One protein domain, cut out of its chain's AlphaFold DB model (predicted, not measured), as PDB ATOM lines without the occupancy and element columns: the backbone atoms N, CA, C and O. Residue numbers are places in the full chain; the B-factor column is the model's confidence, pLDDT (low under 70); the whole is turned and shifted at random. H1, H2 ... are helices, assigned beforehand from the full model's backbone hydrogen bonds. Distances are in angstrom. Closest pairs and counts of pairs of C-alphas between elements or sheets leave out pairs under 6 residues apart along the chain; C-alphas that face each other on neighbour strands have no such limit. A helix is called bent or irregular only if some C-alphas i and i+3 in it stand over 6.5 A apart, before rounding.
ATOM      1  N   ASN A  12     247.388 305.108 260.849       64.62
ATOM      2  CA  ASN A  12     247.863 303.858 261.432       64.62
ATOM      3  C   ASN A  12     248.066 302.802 260.333       64.62
ATOM      4  O   ASN A  12     247.097 302.256 259.803       64.62
ATOM      5  N   LYS A  13     249.331 302.468 260.028       65.25
ATOM      6  CA  LYS A  13     249.711 301.476 258.998       65.25
ATOM      7  C   LYS A  13     248.910 300.171 259.092       65.25
ATOM      8  O   LYS A  13     248.507 299.637 258.062       65.25
ATOM      9  N   LYS A  14     248.627 299.678 260.306       65.06
ATOM     10  CA  LYS A  14     247.840 298.448 260.508       65.06
ATOM     11  C   LYS A  14     246.390 298.602 260.034       65.06
ATOM     12  O   LYS A  14     245.840 297.672 259.453       65.06
ATOM     13  N   SER A  15     245.785 299.769 260.258       66.44
ATOM     14  CA  SER A  15     244.403 300.062 259.854       66.44
ATOM     15  C   SER A  15     244.282 300.261 258.344       66.44
ATOM     16  O   SER A  15     243.349 299.734 257.747       66.44
ATOM     17  N   ILE A  16     245.257 300.925 257.711       71.44
ATOM     18  CA  ILE A  16     245.314 301.076 256.246       71.44
ATOM     19  C   ILE A  16     245.378 299.703 255.570       71.44
ATOM     20  O   ILE A  16     244.585 299.422 254.678       71.44
ATOM     21  N   ILE A  17     246.274 298.822 256.032       71.81
ATOM     22  CA  ILE A  17     246.402 297.456 255.497       71.81
ATOM     23  C   ILE A  17     245.078 296.698 255.630       71.81
ATOM     24  O   ILE A  17     244.644 296.038 254.688       71.81
ATOM     25  N   LEU A  18     244.409 296.822 256.778       72.00
ATOM     26  CA  LEU A  18     243.128 296.168 257.018       72.00
ATOM     27  C   LEU A  18     242.036 296.669 256.061       72.00
ATOM     28  O   LEU A  18     241.324 295.858 255.473       72.00
ATOM     29  N   ILE A  19     241.931 297.988 255.876       74.75
ATOM     30  CA  ILE A  19     240.966 298.617 254.964       74.75
ATOM     31  C   ILE A  19     241.238 298.194 253.516       74.75
ATOM     32  O   ILE A  19     240.302 297.827 252.806       74.75
ATOM     33  N   SER A  20     242.502 298.174 253.089       73.88
ATOM     34  CA  SER A  20     242.885 297.737 251.744       73.88
ATOM     35  C   SER A  20     242.546 296.266 251.495       73.88
ATOM     36  O   SER A  20     242.003 295.941 250.442       73.88
ATOM     37  N   ILE A  21     242.785 295.379 252.468       79.56
ATOM     38  CA  ILE A  21     242.394 293.961 252.370       79.56
ATOM     39  C   ILE A  21     240.865 293.823 252.296       79.56
ATOM     40  O   ILE A  21     240.365 293.045 251.485       79.56
ATOM     41  N   CYS A  22     240.110 294.595 253.086       76.31
ATOM     42  CA  CYS A  22     238.644 294.612 253.017       76.31
ATOM     43  C   CYS A  22     238.123 295.043 251.645       76.31
ATOM     44  O   CYS A  22     237.196 294.425 251.124       76.31
ATOM     45  N   LEU A  23     238.690 296.110 251.074       79.44
ATOM     46  CA  LEU A  23     238.321 296.608 249.747       79.44
ATOM     47  C   LEU A  23     238.666 295.588 248.661       79.44
ATOM     48  O   LEU A  23     237.852 295.337 247.775       79.44
ATOM     49  N   PHE A  24     239.832 294.950 248.771       83.00
ATOM     50  CA  PHE A  24     240.277 293.920 247.839       83.00
ATOM     51  C   PHE A  24     239.372 292.679 247.865       83.00
ATOM     52  O   PHE A  24     238.897 292.244 246.818       83.00
ATOM     53  N   LEU A  25     239.061 292.151 249.054       80.38
ATOM     54  CA  LEU A  25     238.146 291.014 249.209       80.38
ATOM     55  C   LEU A  25     236.731 291.344 248.717       80.38
ATOM     56  O   LEU A  25     236.101 290.511 248.068       80.38
ATOM     57  N   ASN A  26     236.247 292.564 248.967       82.06
ATOM     58  CA  ASN A  26     234.974 293.033 248.419       82.06
ATOM     59  C   ASN A  26     234.976 293.051 246.890       82.06
ATOM     60  O   ASN A  26     234.058 292.519 246.272       82.06
ATOM     61  N   GLY A  27     236.024 293.616 246.284       79.19
ATOM     62  CA  GLY A  27     236.186 293.657 244.832       79.19
ATOM     63  C   GLY A  27     236.212 292.262 244.209       79.19
ATOM     64  O   GLY A  27     235.509 292.021 243.231       79.19
ATOM     65  N   ILE A  28     236.945 291.320 244.817       83.88
ATOM     66  CA  ILE A  28     236.967 289.914 244.381       83.88
ATOM     67  C   ILE A  28     235.579 289.288 244.485       83.88
ATOM     68  O   ILE A  28     235.143 288.625 243.552       83.88
ATOM     69  N   THR A  29     234.871 289.499 245.594       81.25
ATOM     70  CA  THR A  29     233.556 288.883 245.822       81.25
ATOM     71  C   THR A  29     232.526 289.397 244.816       81.25
ATOM     72  O   THR A  29     231.787 288.608 244.231       81.25
ATOM     73  N   ILE A  30     232.515 290.708 244.563       81.88
ATOM     74  CA  ILE A  30     231.638 291.335 243.568       81.88
ATOM     75  C   ILE A  30     232.006 290.868 242.154       81.88
ATOM     76  O   ILE A  30     231.121 290.490 241.390       81.88
ATOM     77  N   GLY A  31     233.298 290.845 241.811       81.69
ATOM     78  CA  GLY A  31     233.777 290.400 240.499       81.69
ATOM     79  C   GLY A  31     233.487 288.923 240.229       81.69
ATOM     80  O   GLY A  31     232.999 288.575 239.154       81.69
ATOM     81  N   ALA A  32     233.708 288.060 241.223       82.50
ATOM     82  CA  ALA A  32     233.360 286.648 241.152       82.50
ATOM     83  C   ALA A  32     231.853 286.483 240.946       82.50
ATOM     84  O   ALA A  32     231.455 285.811 240.002       82.50
ATOM     85  N   TYR A  33     231.020 287.161 241.742       80.19
ATOM     86  CA  TYR A  33     229.561 287.096 241.618       80.19
ATOM     87  C   TYR A  33     229.049 287.583 240.251       80.19
ATOM     88  O   TYR A  33     228.161 286.963 239.664       80.19
ATOM     89  N   ALA A  34     229.649 288.641 239.702       81.12
ATOM     90  CA  ALA A  34     229.337 289.129 238.362       81.12
ATOM     91  C   ALA A  34     229.713 288.114 237.265       81.12
ATOM     92  O   ALA A  34     228.954 287.923 236.318       81.12
ATOM     93  N   SER A  35     230.854 287.426 237.405       83.12
ATOM     94  CA  SER A  35     231.335 286.455 236.404       83.12
ATOM     95  C   SER A  35     230.458 285.208 236.263       83.12
ATOM     96  O   SER A  35     230.420 284.608 235.193       83.12
ATOM     97  N   ILE A  36     229.706 284.847 237.307       84.56
ATOM     98  CA  ILE A  36     228.748 283.726 237.293       84.56
ATOM     99  C   ILE A  36     227.368 284.135 236.745       84.56
ATOM    100  O   ILE A  36     226.423 283.352 236.809       84.56
ATOM    101  N   GLY A  37     227.232 285.357 236.214       75.56
ATOM    102  CA  GLY A  37     225.964 285.892 235.706       75.56
ATOM    103  C   GLY A  37     225.017 286.382 236.806       75.56
ATOM    104  O   GLY A  37     223.827 286.576 236.557       75.56
ATOM    105  N   GLY A  38     225.522 286.576 238.028       71.12
ATOM    106  CA  GLY A  38     224.744 287.104 239.141       71.12
ATOM    107  C   GLY A  38     224.357 288.563 238.904       71.12
ATOM    108  O   GLY A  38     225.214 289.418 238.683       71.12
ATOM    109  N   ASN A  39     223.060 288.869 238.981       74.88
ATOM    110  CA  ASN A  39     222.592 290.250 238.943       74.88
ATOM    111  C   ASN A  39     222.965 290.939 240.264       74.88
ATOM    112  O   ASN A  39     222.518 290.520 241.337       74.88
ATOM    113  N   ILE A  40     223.813 291.967 240.198       70.25
ATOM    114  CA  ILE A  40     224.298 292.685 241.379       70.25
ATOM    115  C   ILE A  40     223.146 293.520 241.947       70.25
ATOM    116  O   ILE A  40     222.937 294.675 241.586       70.25
ATOM    117  N   ASN A  41     222.386 292.918 242.858       73.94
ATOM    118  CA  ASN A  41     221.320 293.604 243.572       73.94
ATOM    119  C   ASN A  41     221.879 294.522 244.664       73.94
ATOM    120  O   ASN A  41     222.886 294.224 245.310       73.94
ATOM    121  N   PHE A  42     221.157 295.608 244.937       72.50
ATOM    122  CA  PHE A  42     221.532 296.612 245.941       72.50
ATOM    123  C   PHE A  42     221.753 296.000 247.339       72.50
ATOM    124  O   PHE A  42     222.671 296.380 248.062       72.50
ATOM    125  N   ILE A  43     220.950 294.987 247.682       76.44
ATOM    126  CA  ILE A  43     221.054 294.216 248.928       76.44
ATOM    127  C   ILE A  43     222.372 293.436 248.990       76.44
ATOM    128  O   ILE A  43     223.039 293.445 250.021       76.44
ATOM    129  N   PHE A  44     222.779 292.801 247.887       76.44
ATOM    130  CA  PHE A  44     224.037 292.058 247.824       76.44
ATOM    131  C   PHE A  44     225.234 292.994 248.000       76.44
ATOM    132  O   PHE A  44     226.161 292.676 248.742       76.44
ATOM    133  N   LEU A  45     225.180 294.182 247.394       74.38
ATOM    134  CA  LEU A  45     226.212 295.205 247.548       74.38
ATOM    135  C   LEU A  45     226.335 295.676 249.007       74.38
ATOM    136  O   LEU A  45     227.440 295.780 249.539       74.38
ATOM    137  N   PHE A  46     225.200 295.911 249.672       76.19
ATOM    138  CA  PHE A  46     225.163 296.293 251.085       76.19
ATOM    139  C   PHE A  46     225.751 295.210 251.987       76.19
ATOM    140  O   PHE A  46     226.572 295.507 252.857       76.19
ATOM    141  N   VAL A  47     225.370 293.952 251.761       77.38
ATOM    142  CA  VAL A  47     225.913 292.821 252.518       77.38
ATOM    143  C   VAL A  47     227.412 292.696 252.268       77.38
ATOM    144  O   VAL A  47     228.167 292.626 253.235       77.38
ATOM    145  N   ALA A  48     227.866 292.753 251.014       74.88
ATOM    146  CA  ALA A  48     229.284 292.676 250.672       74.88
ATOM    147  C   ALA A  48     230.094 293.756 251.410       74.88
ATOM    148  O   ALA A  48     231.034 293.425 252.127       74.88
ATOM    149  N   ILE A  49     229.664 295.020 251.369       75.00
ATOM    150  CA  ILE A  49     230.365 296.134 252.030       75.00
ATOM    151  C   ILE A  49     230.431 295.954 253.559       75.00
ATOM    152  O   ILE A  49     231.480 296.199 254.165       75.00
ATOM    153  N   TYR A  50     229.343 295.507 254.193       73.69
ATOM    154  CA  TYR A  50     229.264 295.384 255.656       73.69
ATOM    155  C   TYR A  50     229.881 294.098 256.220       73.69
ATOM    156  O   TYR A  50     230.332 294.088 257.368       73.69
ATOM    157  N   THR A  51     229.945 293.023 255.436       74.69
ATOM    158  CA  THR A  51     230.460 291.716 255.880       74.69
ATOM    159  C   THR A  51     231.904 291.773 256.399       74.69
ATOM    160  O   THR A  51     232.142 291.317 257.521       74.69
ATOM    161  N   PRO A  52     232.883 292.367 255.689       69.75
ATOM    162  CA  PRO A  52     234.240 292.473 256.207       69.75
ATOM    163  C   PRO A  52     234.314 293.381 257.434       69.75
ATOM    164  O   PRO A  52     235.121 293.124 258.325       69.75
ATOM    165  N   TYR A  53     233.439 294.385 257.536       69.00
ATOM    166  CA  TYR A  53     233.342 295.235 258.723       69.00
ATOM    167  C   TYR A  53     232.880 294.455 259.956       69.00
ATOM    168  O   TYR A  53     233.447 294.634 261.031       69.00
ATOM    169  N   LEU A  54     231.903 293.555 259.804       70.19
ATOM    170  CA  LEU A  54     231.448 292.660 260.873       70.19
ATOM    171  C   LEU A  54     232.529 291.645 261.255       70.19
ATOM    172  O   LEU A  54     232.819 291.471 262.440       70.19
ATOM    173  N   PHE A  55     233.172 291.020 260.268       69.00
ATOM    174  CA  PHE A  55     234.197 290.002 260.514       69.00
ATOM    175  C   PHE A  55     235.434 290.583 261.210       69.00
ATOM    176  O   PHE A  55     236.040 289.961 262.086       69.00
ATOM    177  N   LEU A  56     235.790 291.818 260.860       69.19
ATOM    178  CA  LEU A  56     236.944 292.518 261.412       69.19
ATOM    179  C   LEU A  56     236.582 293.466 262.553       69.19
ATOM    180  O   LEU A  56     237.485 294.079 263.121       69.19
ATOM    181  N   TYR A  57     235.313 293.529 262.965       68.56
ATOM    182  CA  TYR A  57     234.832 294.423 264.018       68.56
ATOM    183  C   TYR A  57     235.641 294.283 265.312       68.56
ATOM    184  O   TYR A  57     236.085 295.283 265.871       68.56
ATOM    185  N   LYS A  58     235.915 293.049 265.764       66.00
ATOM    186  CA  LYS A  58     236.750 292.802 266.957       66.00
ATOM    187  C   LYS A  58     238.173 293.350 266.796       66.00
ATOM    188  O   LYS A  58     238.704 293.945 267.729       66.00
ATOM    189  N   ARG A  59     238.784 293.185 265.617       65.44
ATOM    190  CA  ARG A  59     240.132 293.705 265.324       65.44
ATOM    191  C   ARG A  59     240.144 295.225 265.224       65.44
ATOM    192  O   ARG A  59     241.046 295.842 265.780       65.44
ATOM    193  N   ILE A  60     239.159 295.821 264.557       66.56
ATOM    194  CA  ILE A  60     239.013 297.277 264.444       66.56
ATOM    195  C   ILE A  60     238.795 297.870 265.836       66.56
ATOM    196  O   ILE A  60     239.503 298.795 266.214       66.56
ATOM    197  N   LYS A  61     237.898 297.289 266.640       64.81
ATOM    198  CA  LYS A  61     237.644 297.712 268.022       64.81
ATOM    199  C   LYS A  61     238.915 297.660 268.871       64.81
ATOM    200  O   LYS A  61     239.213 298.639 269.542       64.81
ATOM    201  N   ASN A  62     239.687 296.575 268.799       62.47
ATOM    202  CA  ASN A  62     240.936 296.460 269.555       62.47
ATOM    203  C   ASN A  62     242.011 297.454 269.080       62.47
ATOM    204  O   ASN A  62     242.651 298.072 269.920       62.47
ATOM    205  N   ASN A  63     242.157 297.688 267.769       62.72
ATOM    206  CA  ASN A  63     243.084 298.711 267.254       62.72
ATOM    207  C   ASN A  63     242.640 300.140 267.624       62.72
ATOM    208  O   ASN A  63     243.476 301.007 267.853       62.72
ATOM    209  N   VAL A  64     241.329 300.404 267.682       61.06
ATOM    210  CA  VAL A  64     240.776 301.696 268.126       61.06
ATOM    211  C   VAL A  64     240.961 301.898 269.632       61.06
ATOM    212  O   VAL A  64     241.167 303.030 270.060       61.06
ATOM    213  N   ILE A  65     240.908 300.828 270.433       58.81
ATOM    214  CA  ILE A  65     241.201 300.881 271.871       58.81
ATOM    215  C   ILE A  65     242.700 301.101 272.112       58.81
ATOM    216  O   ILE A  65     243.032 301.924 272.948       58.81
ATOM    217  N   GLU A  66     243.594 300.468 271.341       48.16
ATOM    218  CA  GLU A  66     245.045 300.760 271.380       48.16
ATOM    219  C   GLU A  66     245.386 302.215 270.994       48.16
ATOM    220  O   GLU A  66     246.483 302.692 271.267       48.16
ATOM    221  N   LEU A  67     244.463 302.922 270.332       50.94
ATOM    222  CA  LEU A  67     244.598 304.333 269.955       50.94
ATOM    223  C   LEU A  67     244.084 305.320 271.030       50.94
ATOM    224  O   LEU A  67     244.246 306.532 270.824       50.94
ATOM    225  N   GLN A  68     243.436 304.841 272.105       46.69
ATOM    226  CA  GLN A  68     243.007 305.635 273.274       46.69
ATOM    227  C   GLN A  68     244.059 305.621 274.376       46.69
ATOM    228  O   GLN A  68     244.217 306.706 274.975       46.69
TER     229      GLN A  68
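Overview. This is residues 12 to 68 of the 68 residues of an uncharacterized protein of Algoriella xinjiangensis (UniProt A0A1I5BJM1). A long helical hairpin forms a rod: H1, 32.8 A long, makes one side, and the bent helix H2 folds back along it as the other, with its arm H2a touching H1 and its arm H2b close to H1 but not clearly touching. The 57 printed residues hold two named helices, H1 then H2, all helix in class. The whole is loose, radius of gyration of the C-alphas 13.6 A, spanning 45 by 19 by 12 A.

Along the chain. H1, residues 13 to 35, begins at C-alpha 13 (249.711, 301.476, 258.998) and measures 32.8 A. H2, residues 42 to 65, was assigned as one helix by its hydrogen bonds but is bent: C-alphas 55 and 58 are 7.5 A apart. Arm H2a, residues 42 to 55, measures 20.4 A and is irregular, with C-alphas 49 and 52 6.8 A apart. Arm H2b, residues 58 to 65, measures 10.5 A and ends at C-alpha 65 (241.201, 300.881, 271.871).

Arrangement. H1, with residues 22 to 30 alone, touches H2a in a hairpin; their closest C-alphas, Cys 22 and Pro 52, are 5.8 A apart. They run opposite ways at a tilt of 35.0 degrees, only just steep. H1 and H2b are close but not clearly touching; their closest C-alphas, Ser 15 and Ile 60, are 7.6 A apart. Every O i to N i+4 pair is within hydrogen-bond range in H1 and H2b, and 8 of 10 in H2a.

Size, cuts and confidence. The C-alphas farthest apart, Gly 37 and Gln 68, are 45.7 A apart. The printed part has no cut, and the link from H1 to H2 is short. Confidence is under 70 at residues 12 to 15, 52 to 53 and 55 to 68.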